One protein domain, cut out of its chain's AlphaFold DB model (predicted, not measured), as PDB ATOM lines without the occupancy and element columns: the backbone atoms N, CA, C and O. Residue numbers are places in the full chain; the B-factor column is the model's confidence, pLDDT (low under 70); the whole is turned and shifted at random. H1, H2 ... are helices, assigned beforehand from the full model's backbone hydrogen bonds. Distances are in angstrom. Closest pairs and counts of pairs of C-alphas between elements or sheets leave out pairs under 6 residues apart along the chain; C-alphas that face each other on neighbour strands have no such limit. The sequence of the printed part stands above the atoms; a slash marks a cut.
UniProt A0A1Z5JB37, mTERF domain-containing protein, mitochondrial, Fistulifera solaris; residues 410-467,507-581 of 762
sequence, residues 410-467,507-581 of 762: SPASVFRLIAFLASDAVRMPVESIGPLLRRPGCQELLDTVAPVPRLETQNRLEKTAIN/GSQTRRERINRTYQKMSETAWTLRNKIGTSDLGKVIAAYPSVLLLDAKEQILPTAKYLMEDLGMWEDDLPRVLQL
ATOM      1  N   SER A 410     -16.350 -39.664   3.219       89.12
ATOM      2  CA  SER A 410     -17.727 -39.438   3.654       89.12
ATOM      3  C   SER A 410     -18.364 -38.273   2.876       89.12
ATOM      4  O   SER A 410     -17.802 -37.168   2.892       89.12
ATOM      5  N   PRO A 411     -19.561 -38.458   2.285       92.75
ATOM      6  CA  PRO A 411     -20.284 -37.402   1.578       92.75
ATOM      7  C   PRO A 411     -20.593 -36.217   2.481       92.75
ATOM      8  O   PRO A 411     -20.415 -35.076   2.068       92.75
ATOM      9  N   ALA A 412     -20.916 -36.460   3.754       91.44
ATOM     10  CA  ALA A 412     -21.151 -35.395   4.723       91.44
ATOM     11  C   ALA A 412     -19.912 -34.506   4.947       91.44
ATOM     12  O   ALA A 412     -20.033 -33.283   5.015       91.44
ATOM     13  N   SER A 413     -18.709 -35.091   5.030       90.12
ATOM     14  CA  SER A 413     -17.479 -34.302   5.209       90.12
ATOM     15  C   SER A 413     -17.121 -33.470   3.979       90.12
ATOM     16  O   SER A 413     -16.726 -32.314   4.114       90.12
ATOM     17  N   VAL A 414     -17.313 -34.021   2.777       93.00
ATOM     18  CA  VAL A 414     -17.036 -33.296   1.531       93.00
ATOM     19  C   VAL A 414     -18.086 -32.208   1.314       93.00
ATOM     20  O   VAL A 414     -17.732 -31.077   0.987       93.00
ATOM     21  N   PHE A 415     -19.357 -32.492   1.606       94.06
ATOM     22  CA  PHE A 415     -20.436 -31.506   1.590       94.06
ATOM     23  C   PHE A 415     -20.165 -30.335   2.539       94.06
ATOM     24  O   PHE A 415     -20.373 -29.186   2.164       94.06
ATOM     25  N   ARG A 416     -19.624 -30.588   3.737       94.25
ATOM     26  CA  ARG A 416     -19.227 -29.517   4.663       94.25
ATOM     27  C   ARG A 416     -18.156 -28.598   4.063       94.25
ATOM     28  O   ARG A 416     -18.227 -27.386   4.247       94.25
ATOM     29  N   LEU A 417     -17.177 -29.147   3.338       94.00
ATOM     30  CA  LEU A 417     -16.175 -28.344   2.627       94.00
ATOM     31  C   LEU A 417     -16.808 -27.546   1.483       94.00
ATOM     32  O   LEU A 417     -16.532 -26.358   1.355       94.00
ATOM     33  N   ILE A 418     -17.690 -28.163   0.697       94.50
ATOM     34  CA  ILE A 418     -18.435 -27.482  -0.373       94.50
ATOM     35  C   ILE A 418     -19.246 -26.315   0.201       94.50
ATOM     36  O   ILE A 418     -19.175 -25.206  -0.320       94.50
ATOM     37  N   ALA A 419     -19.952 -26.534   1.313       94.38
ATOM     38  CA  ALA A 419     -20.715 -25.503   2.004       94.38
ATOM     39  C   ALA A 419     -19.817 -24.364   2.507       94.38
ATOM     40  O   ALA A 419     -20.183 -23.202   2.373       94.38
ATOM     41  N   PHE A 420     -18.626 -24.672   3.032       95.38
ATOM     42  CA  PHE A 420     -17.645 -23.654   3.419       95.38
ATOM     43  C   PHE A 420     -17.163 -22.832   2.214       95.38
ATOM     44  O   PHE A 420     -17.133 -21.606   2.276       95.38
ATOM     45  N   LEU A 421     -16.836 -23.484   1.101       94.62
ATOM     46  CA  LEU A 421     -16.363 -22.822  -0.114       94.62
ATOM     47  C   LEU A 421     -17.448 -21.959  -0.788       94.62
ATOM     48  O   LEU A 421     -17.148 -20.894  -1.327       94.62
ATOM     49  N   ALA A 422     -18.708 -22.389  -0.714       94.38
ATOM     50  CA  ALA A 422     -19.865 -21.625  -1.177       94.38
ATOM     51  C   ALA A 422     -20.327 -20.549  -0.173       94.38
ATOM     52  O   ALA A 422     -21.123 -19.680  -0.527       94.38
ATOM     53  N   SER A 423     -19.857 -20.597   1.079       93.31
ATOM     54  CA  SER A 423     -20.253 -19.648   2.126       93.31
ATOM     55  C   SER A 423     -19.766 -18.225   1.844       93.31
ATOM     56  O   SER A 423     -18.888 -17.995   1.010       93.31
ATOM     57  N   ASP A 424     -20.277 -17.259   2.612       88.44
ATOM     58  CA  ASP A 424     -19.882 -15.849   2.512       88.44
ATOM     59  C   ASP A 424     -18.381 -15.604   2.766       88.44
ATOM     60  O   ASP A 424     -17.833 -14.592   2.326       88.44
ATOM     61  N   ALA A 425     -17.687 -16.540   3.422       88.06
ATOM     62  CA  ALA A 425     -16.248 -16.439   3.638       88.06
ATOM     63  C   ALA A 425     -15.464 -16.449   2.312       88.06
ATOM     64  O   ALA A 425     -14.551 -15.643   2.138       88.06
ATOM     65  N   VAL A 426     -15.844 -17.324   1.370       90.81
ATOM     66  CA  VAL A 426     -15.101 -17.561   0.118       90.81
ATOM     67  C   VAL A 426     -15.869 -17.116  -1.132       90.81
ATOM     68  O   VAL A 426     -15.249 -16.629  -2.075       90.81
ATOM     69  N   ARG A 427     -17.206 -17.227  -1.134       91.88
ATOM     70  CA  ARG A 427     -18.105 -16.851  -2.246       91.88
ATOM     71  C   ARG A 427     -17.776 -17.524  -3.585       91.88
ATOM     72  O   ARG A 427     -17.942 -16.918  -4.642       91.88
ATOM     73  N   MET A 428     -17.307 -18.770  -3.562       92.69
ATOM     74  CA  MET A 428     -16.997 -19.495  -4.794       92.69
ATOM     75  C   MET A 428     -18.281 -20.036  -5.449       92.69
ATOM     76  O   MET A 428     -19.104 -20.635  -4.753       92.69
ATOM     77  N   PRO A 429     -18.464 -19.870  -6.775       91.62
ATOM     78  CA  PRO A 429     -19.620 -20.422  -7.478       91.62
ATOM     79  C   PRO A 429     -19.588 -21.952  -7.466       91.62
ATOM     80  O   PRO A 429     -18.534 -22.559  -7.684       91.62
ATOM     81  N   VAL A 430     -20.745 -22.570  -7.223       90.44
ATOM     82  CA  VAL A 430     -20.904 -24.013  -6.971       90.44
ATOM     83  C   VAL A 430     -20.402 -24.856  -8.151       90.44
ATOM     84  O   VAL A 430     -19.808 -25.917  -7.954       90.44
ATOM     85  N   GLU A 431     -20.534 -24.341  -9.373       91.00
ATOM     86  CA  GLU A 431     -20.085 -24.984 -10.611       91.00
ATOM     87  C   GLU A 431     -18.555 -25.129 -10.665       91.00
ATOM     88  O   GLU A 431     -18.021 -26.075 -11.237       91.00
ATOM     89  N   SER A 432     -17.815 -24.214 -10.035       90.50
ATOM     90  CA  SER A 432     -16.347 -24.257 -10.032       90.50
ATOM     91  C   SER A 432     -15.762 -25.208  -8.981       90.50
ATOM     92  O   SER A 432     -14.622 -25.660  -9.124       90.50
ATOM     93  N   ILE A 433     -16.547 -25.569  -7.959       93.19
ATOM     94  CA  ILE A 433     -16.087 -26.349  -6.802       93.19
ATOM     95  C   ILE A 433     -15.812 -27.804  -7.189       93.19
ATOM     96  O   ILE A 433     -14.773 -28.359  -6.837       93.19
ATOM     97  N   GLY A 434     -16.708 -28.434  -7.949       90.50
ATOM     98  CA  GLY A 434     -16.550 -29.831  -8.363       90.50
ATOM     99  C   GLY A 434     -15.252 -30.081  -9.149       90.50
ATOM    100  O   GLY A 434     -14.456 -30.943  -8.758       90.50
ATOM    101  N   PRO A 435     -14.979 -29.320 -10.230       90.44
ATOM    102  CA  PRO A 435     -13.722 -29.412 -10.971       90.44
ATOM    103  C   PRO A 435     -12.480 -29.123 -10.120       90.44
ATOM    104  O   PRO A 435     -11.425 -29.710 -10.372       90.44
ATOM    105  N   LEU A 436     -12.593 -28.239  -9.123       91.19
ATOM    106  CA  LEU A 436     -11.516 -27.909  -8.191       91.19
ATOM    107  C   LEU A 436     -11.148 -29.100  -7.298       91.19
ATOM    108  O   LEU A 436      -9.977 -29.478  -7.252       91.19
ATOM    109  N   LEU A 437     -12.135 -29.727  -6.649       90.12
ATOM    110  CA  LEU A 437     -11.917 -30.847  -5.722       90.12
ATOM    111  C   LEU A 437     -11.283 -32.076  -6.392       90.12
ATOM    112  O   LEU A 437     -10.675 -32.906  -5.723       90.12
ATOM    113  N   ARG A 438     -11.389 -32.191  -7.722       87.25
ATOM    114  CA  ARG A 438     -10.753 -33.266  -8.498       87.25
ATOM    115  C   ARG A 438      -9.247 -33.068  -8.696       87.25
ATOM    116  O   ARG A 438      -8.549 -34.006  -9.080       87.25
ATOM    117  N   ARG A 439      -8.729 -31.848  -8.540       87.38
ATOM    118  CA  ARG A 439      -7.315 -31.556  -8.819       87.38
ATOM    119  C   ARG A 439      -6.420 -32.230  -7.771       87.38
ATOM    120  O   ARG A 439      -6.766 -32.205  -6.592       87.38
ATOM    121  N   PRO A 440      -5.241 -32.759  -8.156       82.44
ATOM    122  CA  PRO A 440      -4.297 -33.349  -7.199       82.44
ATOM    123  C   PRO A 440      -3.891 -32.374  -6.091       82.44
ATOM    124  O   PRO A 440      -3.821 -32.770  -4.936       82.44
ATOM    125  N   GLY A 441      -3.727 -31.085  -6.407       82.56
ATOM    126  CA  GLY A 441      -3.401 -30.058  -5.410       82.56
ATOM    127  C   GLY A 441      -4.481 -29.825  -4.343       82.56
ATOM    128  O   GLY A 441      -4.206 -29.184  -3.340       82.56
ATOM    129  N   CYS A 442      -5.702 -30.340  -4.526       89.12
ATOM    130  CA  CYS A 442      -6.766 -30.261  -3.522       89.12
ATOM    131  C   CYS A 442      -6.807 -31.495  -2.599       89.12
ATOM    132  O   CYS A 442      -7.594 -31.531  -1.652       89.12
ATOM    133  N   GLN A 443      -5.987 -32.520  -2.857       87.00
ATOM    134  CA  GLN A 443      -6.000 -33.760  -2.081       87.00
ATOM    135  C   GLN A 443      -5.563 -33.532  -0.630       87.00
ATOM    136  O   GLN A 443      -6.226 -34.025   0.274       87.00
ATOM    137  N   GLU A 444      -4.541 -32.706  -0.407       88.69
ATOM    138  CA  GLU A 444      -4.077 -32.318   0.933       88.69
ATOM    139  C   GLU A 444      -5.182 -31.614   1.744       88.69
ATOM    140  O   GLU A 444      -5.448 -31.946   2.902       88.69
ATOM    141  N   LEU A 445      -5.912 -30.693   1.104       91.12
ATOM    142  CA  LEU A 445      -7.070 -30.030   1.707       91.12
ATOM    143  C   LEU A 445      -8.188 -31.030   2.047       91.12
ATOM    144  O   LEU A 445      -8.809 -30.948   3.105       91.12
ATOM    145  N   LEU A 446      -8.439 -32.008   1.177       89.69
ATOM    146  CA  LEU A 446      -9.421 -33.055   1.451       89.69
ATOM    147  C   LEU A 446      -8.963 -34.005   2.564       89.69
ATOM    148  O   LEU A 446      -9.792 -34.444   3.350       89.69
ATOM    149  N   ASP A 447      -7.675 -34.320   2.666       87.25
ATOM    150  CA  ASP A 447      -7.139 -35.214   3.698       87.25
ATOM    151  C   ASP A 447      -7.187 -34.595   5.094       87.25
ATOM    152  O   ASP A 447      -7.485 -35.286   6.069       87.25
ATOM    153  N   THR A 448      -6.985 -33.284   5.194       87.62
ATOM    154  CA  THR A 448      -7.088 -32.556   6.467       87.62
ATOM    155  C   THR A 448      -8.533 -32.416   6.953       87.62
ATOM    156  O   THR A 448      -8.800 -32.558   8.150       87.62
ATOM    157  N   VAL A 449      -9.475 -32.169   6.038       88.56
ATOM    158  CA  VAL A 449     -10.875 -31.834   6.355       88.56
ATOM    159  C   VAL A 449     -11.815 -33.046   6.319       88.56
ATOM    160  O   VAL A 449     -12.748 -33.149   7.119       88.56
ATOM    161  N   ALA A 450     -11.562 -33.987   5.413       87.31
ATOM    162  CA  ALA A 450     -12.347 -35.196   5.177       87.31
ATOM    163  C   ALA A 450     -11.434 -36.442   5.149       87.31
ATOM    164  O   ALA A 450     -11.323 -37.097   4.105       87.31
ATOM    165  N   PRO A 451     -10.765 -36.792   6.270       83.31
ATOM    166  CA  PRO A 451      -9.755 -37.844   6.257       83.31
ATOM    167  C   PRO A 451     -10.379 -39.218   5.992       83.31
ATOM    168  O   PRO A 451     -11.483 -39.510   6.460       83.31
ATOM    169  N   VAL A 452      -9.652 -40.097   5.302       75.62
ATOM    170  CA  VAL A 452     -10.059 -41.497   5.107       75.62
ATOM    171  C   VAL A 452      -9.468 -42.344   6.245       75.62
ATOM    172  O   VAL A 452      -8.245 -42.421   6.353       75.62
ATOM    173  N   PRO A 453     -10.286 -43.011   7.086       61.09
ATOM    174  CA  PRO A 453      -9.805 -43.705   8.289       61.09
ATOM    175  C   PRO A 453      -8.696 -44.746   8.056       61.09
ATOM    176  O   PRO A 453      -7.829 -44.901   8.906       61.09
ATOM    177  N   ARG A 454      -8.697 -45.437   6.905       56.25
ATOM    178  CA  ARG A 454      -7.699 -46.474   6.569       56.25
ATOM    179  C   ARG A 454      -6.313 -45.905   6.230       56.25
ATOM    180  O   ARG A 454      -5.306 -46.521   6.564       56.25
ATOM    181  N   LEU A 455      -6.266 -44.721   5.615       47.50
ATOM    182  CA  LEU A 455      -5.010 -44.043   5.270       47.50
ATOM    183  C   LEU A 455      -4.349 -43.428   6.511       47.50
ATOM    184  O   LEU A 455      -3.129 -43.384   6.603       47.50
ATOM    185  N   GLU A 456      -5.137 -43.002   7.505       48.06
ATOM    186  CA  GLU A 456      -4.600 -42.480   8.769       48.06
ATOM    187  C   GLU A 456      -3.872 -43.555   9.586       48.06
ATOM    188  O   GLU A 456      -2.855 -43.250  10.206       48.06
ATOM    189  N   THR A 457      -4.364 -44.798   9.583       45.03
ATOM    190  CA  THR A 457      -3.703 -45.927  10.256       45.03
ATOM    191  C   THR A 457      -2.417 -46.348   9.551       45.03
ATOM    192  O   THR A 457      -1.419 -46.551  10.229       45.03
ATOM    193  N   GLN A 458      -2.403 -46.404   8.214       44.66
ATOM    194  CA  GLN A 458      -1.195 -46.733   7.441       44.66
ATOM    195  C   GLN A 458      -0.119 -45.651   7.590       44.66
ATOM    196  O   GLN A 458       0.982 -45.954   8.030       44.66
ATOM    197  N   ASN A 459      -0.468 -44.375   7.388       46.94
ATOM    198  CA  ASN A 459       0.470 -43.258   7.556       46.94
ATOM    199  C   ASN A 459       0.994 -43.125   8.997       46.94
ATOM    200  O   ASN A 459       2.078 -42.588   9.208       46.94
ATOM    201  N   ARG A 460       0.222 -43.544  10.012       42.25
ATOM    202  CA  ARG A 460       0.691 -43.576  11.408       42.25
ATOM    203  C   ARG A 460       1.673 -44.709  11.647       42.25
ATOM    204  O   ARG A 460       2.702 -44.433  12.244       42.25
ATOM    205  N   LEU A 461       1.372 -45.915  11.165       41.12
ATOM    206  CA  LEU A 461       2.259 -47.075  11.275       41.12
ATOM    207  C   LEU A 461       3.581 -46.843  10.531       41.12
ATOM    208  O   LEU A 461       4.642 -47.156  11.056       41.12
ATOM    209  N   GLU A 462       3.526 -46.216   9.354       43.66
ATOM    210  CA  GLU A 462       4.711 -45.806   8.595       43.66
ATOM    211  C   GLU A 462       5.523 -44.747   9.347       43.66
ATOM    212  O   GLU A 462       6.729 -44.893   9.497       43.66
ATOM    213  N   LYS A 463       4.879 -43.709   9.903       46.19
ATOM    214  CA  LYS A 463       5.575 -42.692  10.712       46.19
ATOM    215  C   LYS A 463       6.173 -43.262  11.996       46.19
ATOM    216  O   LYS A 463       7.263 -42.854  12.373       46.19
ATOM    217  N   THR A 464       5.497 -44.193  12.669       47.84
ATOM    218  CA  THR A 464       6.061 -44.879  13.840       47.84
ATOM    219  C   THR A 464       7.213 -45.797  13.447       47.84
ATOM    220  O   THR A 464       8.208 -45.817  14.155       47.84
ATOM    221  N   ALA A 465       7.133 -46.486  12.304       46.22
ATOM    222  CA  ALA A 465       8.228 -47.309  11.791       46.22
ATOM    223  C   ALA A 465       9.457 -46.466  11.408       46.22
ATOM    224  O   ALA A 465      10.574 -46.859  11.721       46.22
ATOM    225  N   ILE A 466       9.256 -45.285  10.810       52.88
ATOM    226  CA  ILE A 466      10.329 -44.322  10.509       52.88
ATOM    227  C   ILE A 466      10.958 -43.797  11.806       52.88
ATOM    228  O   ILE A 466      12.172 -43.829  11.944       52.88
ATOM    229  N   ASN A 467      10.151 -43.415  12.802       48.22
ATOM    230  CA  ASN A 467      10.672 -42.963  14.096       48.22
ATOM    231  C   ASN A 467      11.432 -44.074  14.857       48.22
ATOM    232  O   ASN A 467      12.373 -43.775  15.588       48.22
ATOM    233  N   GLY A 507     -11.100 -41.317  20.330       58.44
ATOM    234  CA  GLY A 507     -10.519 -40.978  19.024       58.44
ATOM    235  C   GLY A 507     -11.469 -40.219  18.080       58.44
ATOM    236  O   GLY A 507     -11.016 -39.484  17.207       58.44
ATOM    237  N   SER A 508     -12.790 -40.353  18.255       64.06
ATOM    238  CA  SER A 508     -13.789 -39.691  17.402       64.06
ATOM    239  C   SER A 508     -13.970 -38.210  17.759       64.06
ATOM    240  O   SER A 508     -14.043 -37.357  16.870       64.06
ATOM    241  N   GLN A 509     -13.990 -37.887  19.057       74.19
ATOM    242  CA  GLN A 509     -14.144 -36.511  19.550       74.19
ATOM    243  C   GLN A 509     -12.910 -35.661  19.245       74.19
ATOM    244  O   GLN A 509     -13.029 -34.633  18.581       74.19
ATOM    245  N   THR A 510     -11.722 -36.153  19.598       79.62
ATOM    246  CA  THR A 510     -10.439 -35.488  19.304       79.62
ATOM    247  C   THR A 510     -10.252 -35.225  17.804       79.62
ATOM    248  O   THR A 510      -9.809 -34.152  17.390       79.62
ATOM    249  N   ARG A 511     -10.666 -36.168  16.946       79.25
ATOM    250  CA  ARG A 511     -10.688 -35.979  15.488       79.25
ATOM    251  C   ARG A 511     -11.657 -34.878  15.060       79.25
ATOM    252  O   ARG A 511     -11.309 -34.055  14.212       79.25
ATOM    253  N   ARG A 512     -12.872 -34.860  15.612       84.19
ATOM    254  CA  ARG A 512     -13.888 -33.845  15.296       84.19
ATOM    255  C   ARG A 512     -13.436 -32.447  15.716       84.19
ATOM    256  O   ARG A 512     -13.628 -31.502  14.953       84.19
ATOM    257  N   GLU A 513     -12.804 -32.326  16.877       87.75
ATOM    258  CA  GLU A 513     -12.201 -31.085  17.371       87.75
ATOM    259  C   GLU A 513     -11.078 -30.601  16.456       87.75
ATOM    260  O   GLU A 513     -11.086 -29.438  16.054       87.75
ATOM    261  N   ARG A 514     -10.176 -31.500  16.033       87.62
ATOM    262  CA  ARG A 514      -9.117 -31.173  15.065       87.62
ATOM    263  C   ARG A 514      -9.702 -30.593  13.777       87.62
ATOM    264  O   ARG A 514      -9.271 -29.531  13.346       87.62
ATOM    265  N   ILE A 515     -10.714 -31.248  13.201       89.69
ATOM    266  CA  ILE A 515     -11.379 -30.784  11.970       89.69
ATOM    267  C   ILE A 515     -12.049 -29.419  12.187       89.69
ATOM    268  O   ILE A 515     -11.935 -28.532  11.344       89.69
ATOM    269  N   ASN A 516     -12.735 -29.221  13.315       92.56
ATOM    270  CA  ASN A 516     -13.368 -27.939  13.634       92.56
ATOM    271  C   ASN A 516     -12.340 -26.807  13.768       92.56
ATOM    272  O   ASN A 516     -12.560 -25.730  13.216       92.56
ATOM    273  N   ARG A 517     -11.207 -27.065  14.431       93.06
ATOM    274  CA  ARG A 517     -10.093 -26.115  14.536       93.06
ATOM    275  C   ARG A 517      -9.521 -25.767  13.161       93.06
ATOM    276  O   ARG A 517      -9.240 -24.601  12.903       93.06
ATOM    277  N   THR A 518      -9.404 -26.741  12.255       93.44
ATOM    278  CA  THR A 518      -8.977 -26.490  10.870       93.44
ATOM    279  C   THR A 518      -9.939 -25.545  10.150       93.44
ATOM    280  O   THR A 518      -9.491 -24.565   9.571       93.44
ATOM    281  N   TYR A 519     -11.257 -25.760  10.238       94.75
ATOM    282  CA  TYR A 519     -12.233 -24.844   9.627       94.75
ATOM    283  C   TYR A 519     -12.186 -23.428  10.212       94.75
ATOM    284  O   TYR A 519     -12.380 -22.467   9.472       94.75
ATOM    285  N   GLN A 520     -11.914 -23.286  11.514       93.31
ATOM    286  CA  GLN A 520     -11.703 -21.972  12.127       93.31
ATOM    287  C   GLN A 520     -10.487 -21.277  11.509       93.31
ATOM    288  O   GLN A 520     -10.627 -20.168  10.997       93.31
ATOM    289  N   LYS A 521      -9.338 -21.962  11.425       93.94
ATOM    290  CA  LYS A 521      -8.147 -21.430  10.742       93.94
ATOM    291  C   LYS A 521      -8.432 -21.055   9.285       93.94
ATOM    292  O   LYS A 521      -8.118 -19.946   8.875       93.94
ATOM    293  N   MET A 522      -9.104 -21.926   8.533       95.25
ATOM    294  CA  MET A 522      -9.493 -21.657   7.141       95.25
ATOM    295  C   MET A 522     -10.412 -20.433   7.014       95.25
ATOM    296  O   MET A 522     -10.357 -19.698   6.031       95.25
ATOM    297  N   SER A 523     -11.292 -20.207   7.992       94.25
ATOM    298  CA  SER A 523     -12.160 -19.027   8.005       94.25
ATOM    299  C   SER A 523     -11.378 -17.744   8.292       94.25
ATOM    300  O   SER A 523     -11.619 -16.726   7.646       94.25
ATOM    301  N   GLU A 524     -10.391 -17.802   9.190       94.19
ATOM    302  CA  GLU A 524      -9.488 -16.684   9.473       94.19
ATOM    303  C   GLU A 524      -8.608 -16.356   8.259       94.19
ATOM    304  O   GLU A 524      -8.449 -15.186   7.902       94.19
ATOM    305  N   THR A 525      -8.081 -17.367   7.564       94.50
ATOM    306  CA  THR A 525      -7.258 -17.175   6.359       94.50
ATOM    307  C   THR A 525      -8.071 -16.571   5.221       94.50
ATOM    308  O   THR A 525      -7.660 -15.568   4.640       94.50
ATOM    309  N   ALA A 526      -9.279 -17.080   4.964       94.31
ATOM    310  CA  ALA A 526     -10.189 -16.489   3.986       94.31
ATOM    311  C   ALA A 526     -10.544 -15.030   4.336       94.31
ATOM    312  O   ALA A 526     -10.498 -14.149   3.473       94.31
ATOM    313  N   TRP A 527     -10.835 -14.748   5.611       93.88
ATOM    314  CA  TRP A 527     -11.141 -13.396   6.080       93.88
ATOM    315  C   TRP A 527      -9.949 -12.445   5.919       93.88
ATOM    316  O   TRP A 527     -10.128 -11.322   5.452       93.88
ATOM    317  N   THR A 528      -8.727 -12.877   6.250       93.88
ATOM    318  CA  THR A 528      -7.521 -12.046   6.089       93.88
ATOM    319  C   THR A 528      -7.197 -11.767   4.623       93.88
ATOM    320  O   THR A 528      -6.966 -10.611   4.271       93.88
ATOM    321  N   LEU A 529      -7.264 -12.773   3.746       92.44
ATOM    322  CA  LEU A 529      -7.039 -12.593   2.307       92.44
ATOM    323  C   LEU A 529      -8.037 -11.614   1.686       92.44
ATOM    324  O   LEU A 529      -7.690 -10.832   0.799       92.44
ATOM    325  N   ARG A 530      -9.284 -11.633   2.155       90.56
ATOM    326  CA  ARG A 530     -10.340 -10.784   1.614       90.56
ATOM    327  C   ARG A 530     -10.345  -9.375   2.204       90.56
ATOM    328  O   ARG A 530     -10.429  -8.417   1.449       90.56
ATOM    329  N   ASN A 531     -10.254  -9.248   3.527       90.56
ATOM    330  CA  ASN A 531     -10.476  -7.974   4.220       90.56
ATOM    331  C   ASN A 531      -9.189  -7.224   4.558       90.56
ATOM    332  O   ASN A 531      -9.214  -6.000   4.583       90.56
ATOM    333  N   LYS A 532      -8.084  -7.930   4.835       89.88
ATOM    334  CA  LYS A 532      -6.791  -7.281   5.106       89.88
ATOM    335  C   LYS A 532      -5.976  -7.084   3.840       89.88
ATOM    336  O   LYS A 532      -5.424  -6.017   3.651       89.88
ATOM    337  N   ILE A 533      -5.894  -8.112   2.997       89.00
ATOM    338  CA  ILE A 533      -5.146  -8.020   1.739       89.00
ATOM    339  C   ILE A 533      -5.990  -7.352   0.653       89.00
ATOM    340  O   ILE A 533      -5.426  -6.665  -0.178       89.00
ATOM    341  N   GLY A 534      -7.317  -7.525   0.639       88.88
ATOM    342  CA  GLY A 534      -8.185  -6.895  -0.366       88.88
ATOM    343  C   GLY A 534      -8.357  -7.711  -1.652       88.88
ATOM    344  O   GLY A 534      -8.615  -7.154  -2.719       88.88
ATOM    345  N   THR A 535      -8.209  -9.042  -1.601       88.44
ATOM    346  CA  THR A 535      -8.428  -9.882  -2.792       88.44
ATOM    347  C   THR A 535      -9.888  -9.819  -3.265       88.44
ATOM    348  O   THR A 535     -10.812 -10.242  -2.573       88.44
ATOM    349  N   SER A 536     -10.103  -9.295  -4.478       82.88
ATOM    350  CA  SER A 536     -11.435  -9.132  -5.080       82.88
ATOM    351  C   SER A 536     -12.128 -10.458  -5.404       82.88
ATOM    352  O   SER A 536     -13.350 -10.543  -5.327       82.88
ATOM    353  N   ASP A 537     -11.361 -11.483  -5.789       87.50
ATOM    354  CA  ASP A 537     -11.877 -12.803  -6.166       87.50
ATOM    355  C   ASP A 537     -11.039 -13.916  -5.519       87.50
ATOM    356  O   ASP A 537     -10.095 -14.455  -6.105       87.50
ATOM    357  N   LEU A 538     -11.386 -14.239  -4.273       90.94
ATOM    358  CA  LEU A 538     -10.741 -15.298  -3.496       90.94
ATOM    359  C   LEU A 538     -10.959 -16.691  -4.119       90.94
ATOM    360  O   LEU A 538     -10.111 -17.572  -3.979       90.94
ATOM    361  N   GLY A 539     -12.051 -16.884  -4.869       90.38
ATOM    362  CA  GLY A 539     -12.321 -18.130  -5.584       90.38
ATOM    363  C   GLY A 539     -11.224 -18.462  -6.596       90.38
ATOM    364  O   GLY A 539     -10.768 -19.603  -6.655       90.38
ATOM    365  N   LYS A 540     -10.721 -17.464  -7.338       88.19
ATOM    366  CA  LYS A 540      -9.594 -17.652  -8.274       88.19
ATOM    367  C   LYS A 540      -8.291 -18.036  -7.574       88.19
ATOM    368  O   LYS A 540      -7.591 -18.927  -8.054       88.19
ATOM    369  N   VAL A 541      -7.995 -17.399  -6.442       91.69
ATOM    370  CA  VAL A 541      -6.809 -17.683  -5.613       91.69
ATOM    371  C   VAL A 541      -6.834 -19.141  -5.155       91.69
ATOM    372  O   VAL A 541      -5.892 -19.887  -5.418       91.69
ATOM    373  N   ILE A 542      -7.945 -19.579  -4.553       92.88
ATOM    374  CA  ILE A 542      -8.115 -20.957  -4.070       92.88
ATOM    375  C   ILE A 542      -8.128 -21.947  -5.240       92.88
ATOM    376  O   ILE A 542      -7.576 -23.040  -5.132       92.88
ATOM    377  N   ALA A 543      -8.713 -21.578  -6.384       90.69
ATOM    378  CA  ALA A 543      -8.722 -22.439  -7.560       90.69
ATOM    379  C   ALA A 543      -7.306 -22.727  -8.090       90.69
ATOM    380  O   ALA A 543      -7.039 -23.840  -8.557       90.69
ATOM    381  N   ALA A 544      -6.412 -21.739  -8.036       89.94
ATOM    382  CA  ALA A 544      -5.016 -21.879  -8.438       89.94
ATOM    383  C   ALA A 544      -4.154 -22.556  -7.357       89.94
ATOM    384  O   ALA A 544      -3.302 -23.375  -7.698       89.94
ATOM    385  N   TYR A 545      -4.398 -22.268  -6.075       91.81
ATOM    386  CA  TYR A 545      -3.628 -22.798  -4.950       91.81
ATOM    387  C   TYR A 545      -4.546 -23.165  -3.764       91.81
ATOM    388  O   TYR A 545      -4.726 -22.365  -2.846       91.81
ATOM    389  N   PRO A 546      -5.149 -24.375  -3.753       92.81
ATOM    390  CA  PRO A 546      -6.142 -24.761  -2.742       92.81
ATOM    391  C   PRO A 546      -5.588 -24.838  -1.316       92.81
ATOM    392  O   PRO A 546      -6.304 -24.544  -0.358       92.81
ATOM    393  N   SER A 547      -4.314 -25.211  -1.170       91.31
ATOM    394  CA  SER A 547      -3.637 -25.306   0.125       91.31
ATOM    395  C   SER A 547      -3.393 -23.947   0.784       91.31
ATOM    396  O   SER A 547      -3.073 -23.918   1.967       91.31
ATOM    397  N   VAL A 548      -3.674 -22.825   0.104       92.44
ATOM    398  CA  VAL A 548      -3.677 -21.486   0.720       92.44
ATOM    399  C   VAL A 548      -4.562 -21.411   1.969       92.44
ATOM    400  O   VAL A 548      -4.246 -20.693   2.909       92.44
ATOM    401  N   LEU A 549      -5.659 -22.178   2.007       92.81
ATOM    402  CA  LEU A 549      -6.582 -22.204   3.146       92.81
ATOM    403  C   LEU A 549      -5.987 -22.886   4.385       92.81
ATOM    404  O   LEU A 549      -6.484 -22.657   5.488       92.81
ATOM    405  N   LEU A 550      -4.964 -23.724   4.202       92.62
ATOM    406  CA  LEU A 550      -4.275 -24.445   5.273       92.62
ATOM    407  C   LEU A 550      -3.108 -23.653   5.872       92.62
ATOM    408  O   LEU A 550      -2.627 -24.024   6.942       92.62
ATOM    409  N   LEU A 551      -2.661 -22.590   5.200       91.50
ATOM    410  CA  LEU A 551      -1.615 -21.706   5.709       91.50
ATOM    411  C   LEU A 551      -2.096 -20.960   6.953       91.50
ATOM    412  O   LEU A 551      -3.290 -20.732   7.121       91.50
ATOM    413  N   ASP A 552      -1.181 -20.546   7.826       91.69
ATOM    414  CA  ASP A 552      -1.556 -19.717   8.969       91.69
ATOM    415  C   ASP A 552      -1.633 -18.239   8.568       91.69
ATOM    416  O   ASP A 552      -0.694 -17.653   8.018       91.69
ATOM    417  N   ALA A 553      -2.768 -17.611   8.870       90.94
ATOM    418  CA  ALA A 553      -3.007 -16.218   8.542       90.94
ATOM    419  C   ALA A 553      -1.992 -15.282   9.219       90.94
ATOM    420  O   ALA A 553      -1.537 -14.317   8.605       90.94
ATOM    421  N   LYS A 554      -1.642 -15.548  10.482       90.12
ATOM    422  CA  LYS A 554      -0.811 -14.641  11.288       90.12
ATOM    423  C   LYS A 554       0.676 -14.872  11.084       90.12
ATOM    424  O   LYS A 554       1.427 -13.902  11.078       90.12
ATOM    425  N   GLU A 555       1.080 -16.126  10.925       89.31
ATOM    426  CA  GLU A 555       2.495 -16.509  10.882       89.31
ATOM    427  C   GLU A 555       3.057 -16.552   9.459       89.31
ATOM    428  O   GLU A 555       4.247 -16.330   9.275       89.31
ATOM    429  N   GLN A 556       2.220 -16.804   8.447       89.62
ATOM    430  CA  GLN A 556       2.684 -16.978   7.067       89.62
ATOM    431  C   GLN A 556       2.139 -15.886   6.147       89.62
ATOM    432  O   GLN A 556       2.903 -15.147   5.533       89.62
ATOM    433  N   ILE A 557       0.815 -15.721   6.087       92.19
ATOM    434  CA  ILE A 557       0.191 -14.824   5.100       92.19
ATOM    435  C   ILE A 557       0.536 -13.352   5.375       92.19
ATOM    436  O   ILE A 557       0.985 -12.646   4.470       92.19
ATOM    437  N   LEU A 558       0.327 -12.872   6.606       91.94
ATOM    438  CA  LEU A 558       0.559 -11.463   6.946       91.94
ATOM    439  C   LEU A 558       2.040 -11.049   6.876       91.94
ATOM    440  O   LEU A 558       2.299  -9.984   6.317       91.94
ATOM    441  N   PRO A 559       3.014 -11.829   7.385       92.56
ATOM    442  CA  PRO A 559       4.428 -11.480   7.255       92.56
ATOM    443  C   PRO A 559       4.888 -11.438   5.799       92.56
ATOM    444  O   PRO A 559       5.571 -10.493   5.412       92.56
ATOM    445  N   THR A 560       4.447 -12.389   4.971       92.31
ATOM    446  CA  THR A 560       4.751 -12.377   3.536       92.31
ATOM    447  C   THR A 560       4.141 -11.160   2.846       92.31
ATOM    448  O   THR A 560       4.829 -10.481   2.089       92.31
ATOM    449  N   ALA A 561       2.883 -10.819   3.138       91.62
ATOM    450  CA  ALA A 561       2.254  -9.615   2.598       91.62
ATOM    451  C   ALA A 561       2.996  -8.331   3.013       91.62
ATOM    452  O   ALA A 561       3.201  -7.453   2.179       91.62
ATOM    453  N   LYS A 562       3.441  -8.234   4.271       92.31
ATOM    454  CA  LYS A 562       4.243  -7.100   4.753       92.31
ATOM    455  C   LYS A 562       5.583  -7.000   4.042       92.31
ATOM    456  O   LYS A 562       5.896  -5.937   3.534       92.31
ATOM    457  N   TYR A 563       6.323  -8.101   3.937       92.19
ATOM    458  CA  TYR A 563       7.589  -8.156   3.202       92.19
ATOM    459  C   TYR A 563       7.426  -7.670   1.752       92.19
ATOM    460  O   TYR A 563       8.187  -6.847   1.254       92.19
ATOM    461  N   LEU A 564       6.367  -8.129   1.088       91.25
ATOM    462  CA  LEU A 564       6.021  -7.732  -0.272       91.25
ATOM    463  C   LEU A 564       5.732  -6.220  -0.415       91.25
ATOM    464  O   LEU A 564       6.075  -5.641  -1.445       91.25
ATOM    465  N   MET A 565       5.120  -5.585   0.587       90.31
ATOM    466  CA  MET A 565       4.798  -4.150   0.564       90.31
ATOM    467  C   MET A 565       5.958  -3.270   1.043       90.31
ATOM    468  O   MET A 565       6.343  -2.332   0.352       90.31
ATOM    469  N   GLU A 566       6.508  -3.571   2.219       89.44
ATOM    470  CA  GLU A 566       7.502  -2.752   2.920       89.44
ATOM    471  C   GLU A 566       8.908  -2.955   2.336       89.44
ATOM    472  O   GLU A 566       9.565  -1.980   1.983       89.44
ATOM    473  N   ASP A 567       9.347  -4.208   2.166       88.00
ATOM    474  CA  ASP A 567      10.728  -4.515   1.763       88.00
ATOM    475  C   ASP A 567      10.907  -4.551   0.234       88.00
ATOM    476  O   ASP A 567      11.963  -4.179  -0.277       88.00
ATOM    477  N   LEU A 568       9.885  -4.982  -0.521       88.44
ATOM    478  CA  LEU A 568       9.933  -5.017  -1.995       88.44
ATOM    479  C   LEU A 568       9.270  -3.812  -2.675       88.44
ATOM    480  O   LEU A 568       9.271  -3.742  -3.905       88.44
ATOM    481  N   GLY A 569       8.700  -2.884  -1.903       86.44
ATOM    482  CA  GLY A 569       8.126  -1.637  -2.415       86.44
ATOM    483  C   GLY A 569       6.905  -1.820  -3.322       86.44
ATOM    484  O   GLY A 569       6.654  -0.978  -4.189       86.44
ATOM    485  N   MET A 570       6.155  -2.922  -3.186       88.81
ATOM    486  CA  MET A 570       4.898  -3.069  -3.918       88.81
ATOM    487  C   MET A 570       3.800  -2.209  -3.301       88.81
ATOM    488  O   MET A 570       3.641  -2.121  -2.086       88.81
ATOM    489  N   TRP A 571       2.995  -1.616  -4.173       87.19
ATOM    490  CA  TRP A 571       1.889  -0.757  -3.785       87.19
ATOM    491  C   TRP A 571       0.750  -1.608  -3.218       87.19
ATOM    492  O   TRP A 571       0.492  -2.712  -3.708       87.19
ATOM    493  N   GLU A 572       0.034  -1.073  -2.230       86.06
ATOM    494  CA  GLU A 572      -1.080  -1.764  -1.566       86.06
ATOM    495  C   GLU A 572      -2.162  -2.202  -2.572       86.06
ATOM    496  O   GLU A 572      -2.660  -3.322  -2.501       86.06
ATOM    497  N   ASP A 573      -2.430  -1.384  -3.597       87.38
ATOM    498  CA  ASP A 573      -3.391  -1.688  -4.668       87.38
ATOM    499  C   ASP A 573      -2.932  -2.801  -5.629       87.38
ATOM    500  O   ASP A 573      -3.751  -3.489  -6.253       87.38
ATOM    501  N   ASP A 574      -1.618  -2.986  -5.785       88.88
ATOM    502  CA  ASP A 574      -1.044  -3.969  -6.708       88.88
ATOM    503  C   ASP A 574      -0.900  -5.354  -6.054       88.88
ATOM    504  O   ASP A 574      -1.012  -6.374  -6.747       88.88
ATOM    505  N   LEU A 575      -0.731  -5.418  -4.729       90.88
ATOM    506  CA  LEU A 575      -0.596  -6.669  -3.976       90.88
ATOM    507  C   LEU A 575      -1.760  -7.659  -4.225       90.88
ATOM    508  O   LEU A 575      -1.482  -8.813  -4.575       90.88
ATOM    509  N   PRO A 576      -3.053  -7.270  -4.142       90.81
ATOM    510  CA  PRO A 576      -4.171  -8.163  -4.450       90.81
ATOM    511  C   PRO A 576      -4.102  -8.752  -5.854       90.81
ATOM    512  O   PRO A 576      -4.428  -9.924  -6.050       90.81
ATOM    513  N   ARG A 577      -3.700  -7.946  -6.845       89.69
ATOM    514  CA  ARG A 577      -3.584  -8.384  -8.243       89.69
ATOM    515  C   ARG A 577      -2.461  -9.392  -8.405       89.69
ATOM    516  O   ARG A 577      -2.666 -10.414  -9.054       89.69
ATOM    517  N   VAL A 578      -1.309  -9.129  -7.794       90.75
ATOM    518  CA  VAL A 578      -0.160 -10.039  -7.820       90.75
ATOM    519  C   VAL A 578      -0.517 -11.378  -7.182       90.75
ATOM    520  O   VAL A 578      -0.300 -12.419  -7.796       90.75
ATOM    521  N   LEU A 579      -1.148 -11.370  -6.006       90.25
ATOM    522  CA  LEU A 579      -1.541 -12.597  -5.310       90.25
ATOM    523  C   LEU A 579      -2.671 -13.359  -6.019       90.25
ATOM    524  O   LEU A 579      -2.714 -14.584  -5.955       90.25
ATOM    525  N   GLN A 580      -3.561 -12.672  -6.741       89.94
ATOM    526  CA  GLN A 580      -4.544 -13.329  -7.612       89.94
ATOM    527  C   GLN A 580      -3.901 -14.010  -8.820       89.94
ATOM    528  O   GLN A 580      -4.348 -15.083  -9.225       89.94
ATOM    529  N   LEU A 581      -2.873 -13.391  -9.403       87.38
ATOM    530  CA  LEU A 581      -2.135 -13.956 -10.531       87.38
ATOM    531  C   LEU A 581      -1.216 -15.099 -10.092       87.38
ATOM    532  O   LEU A 581      -1.053 -16.069 -10.832       87.38
TER     533      LEU A 581
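AT A GLANCE: This is residues 410 to 467 and 507 to 581 of the 762 residues of the protein "mTERF domain-containing protein, mitochondrial" of Fistulifera solaris (UniProt A0A1Z5JB37). A long helix, H5, runs along the body, and the short helices H3, H7, H6 and H9 follow one another in an uneven line on one side of it, with H7 near the middle. H1 and H2 pack on each other, H1 also on H3; H8 starts at H5 and slants away from it, and in H4 residues 457 to 467 stick out. The printed part has 133 residues with nine named helices, H1 to H9 in chain order, and no named strand: the class is all helix, its helix packing mostly crossed. It is only just compact, close to loose, with a radius of gyration of the C-alphas of 16.6 A and spans of 48 by 39 by 25 A.

HOW THE PARTS SIT: H5, residues 507 to 532, and H3, residues 440 to 449, are the hubs, each touching four helices. They touch at a steep tilt of 57 degrees, the closest C-alphas being Val 449 and Ile 515, 5.7 A apart. H7, residues 546 to 550, touches H5, with C-alphas 522 and 549 5.0 A apart, and H3, with C-alphas 442 and 546 5.6 A apart. H8, residues 553 to 567, touches H5 with residues 553 to 557 alone, at a shallow tilt of 24 degrees, the same way; the closest C-alphas, 525 and 553, are 4.9 A apart. H6, residues 538 to 544, touches H9, residues 575 to 581, at a steep tilt of 43 degrees, with C-alphas 541 and 580 closest at 5.3 A. H1, residues 411 to 422, touches H2, residues 430 to 437, at a steep tilt of 59 degrees, opposite ways, with C-alphas 422 and 430 closest at 6.4 A. H1 touches H3 too, C-alphas 413 and 449 being closest at 7.1 A, and H1 and H5 are near each other. H4, residues 453 to 467, touches no helix. Every O i to N i+4 pair is within hydrogen-bond range in H1, H5, H6 and H9; the counts are 2 of 4 in H2, 4 of 6 in H3, 10 of 11 in H4, 8 of 11 in H8 and 0 of 1 in H7, where 2 of 2 O i to N i+3 pairs are.

IN THESE COORDINATES: H5 is 36.6 A long, from C-alpha 507 at (-10.519, -40.978, 19.024) to C-alpha 532 at (-6.791, -7.281, 5.106). H4 measures 21.3 A, H8 19.3 A, H1 16.0 A and H3 15.1 A. H9 ends at C-alpha 581, (-2.135, -13.956, -10.531).

THE WHOLE: The C-alphas of Ala 465 and Asp 573 are the farthest apart, 49.9 A. Residues 468 to 506 are not printed, and C-alphas 467 and 507 are 21.8 A apart across the cut. Of the links printed whole, none is long. The mean pLDDT of the printed part is 84.9; residues 453 to 467 and 507 to 508 are under 70.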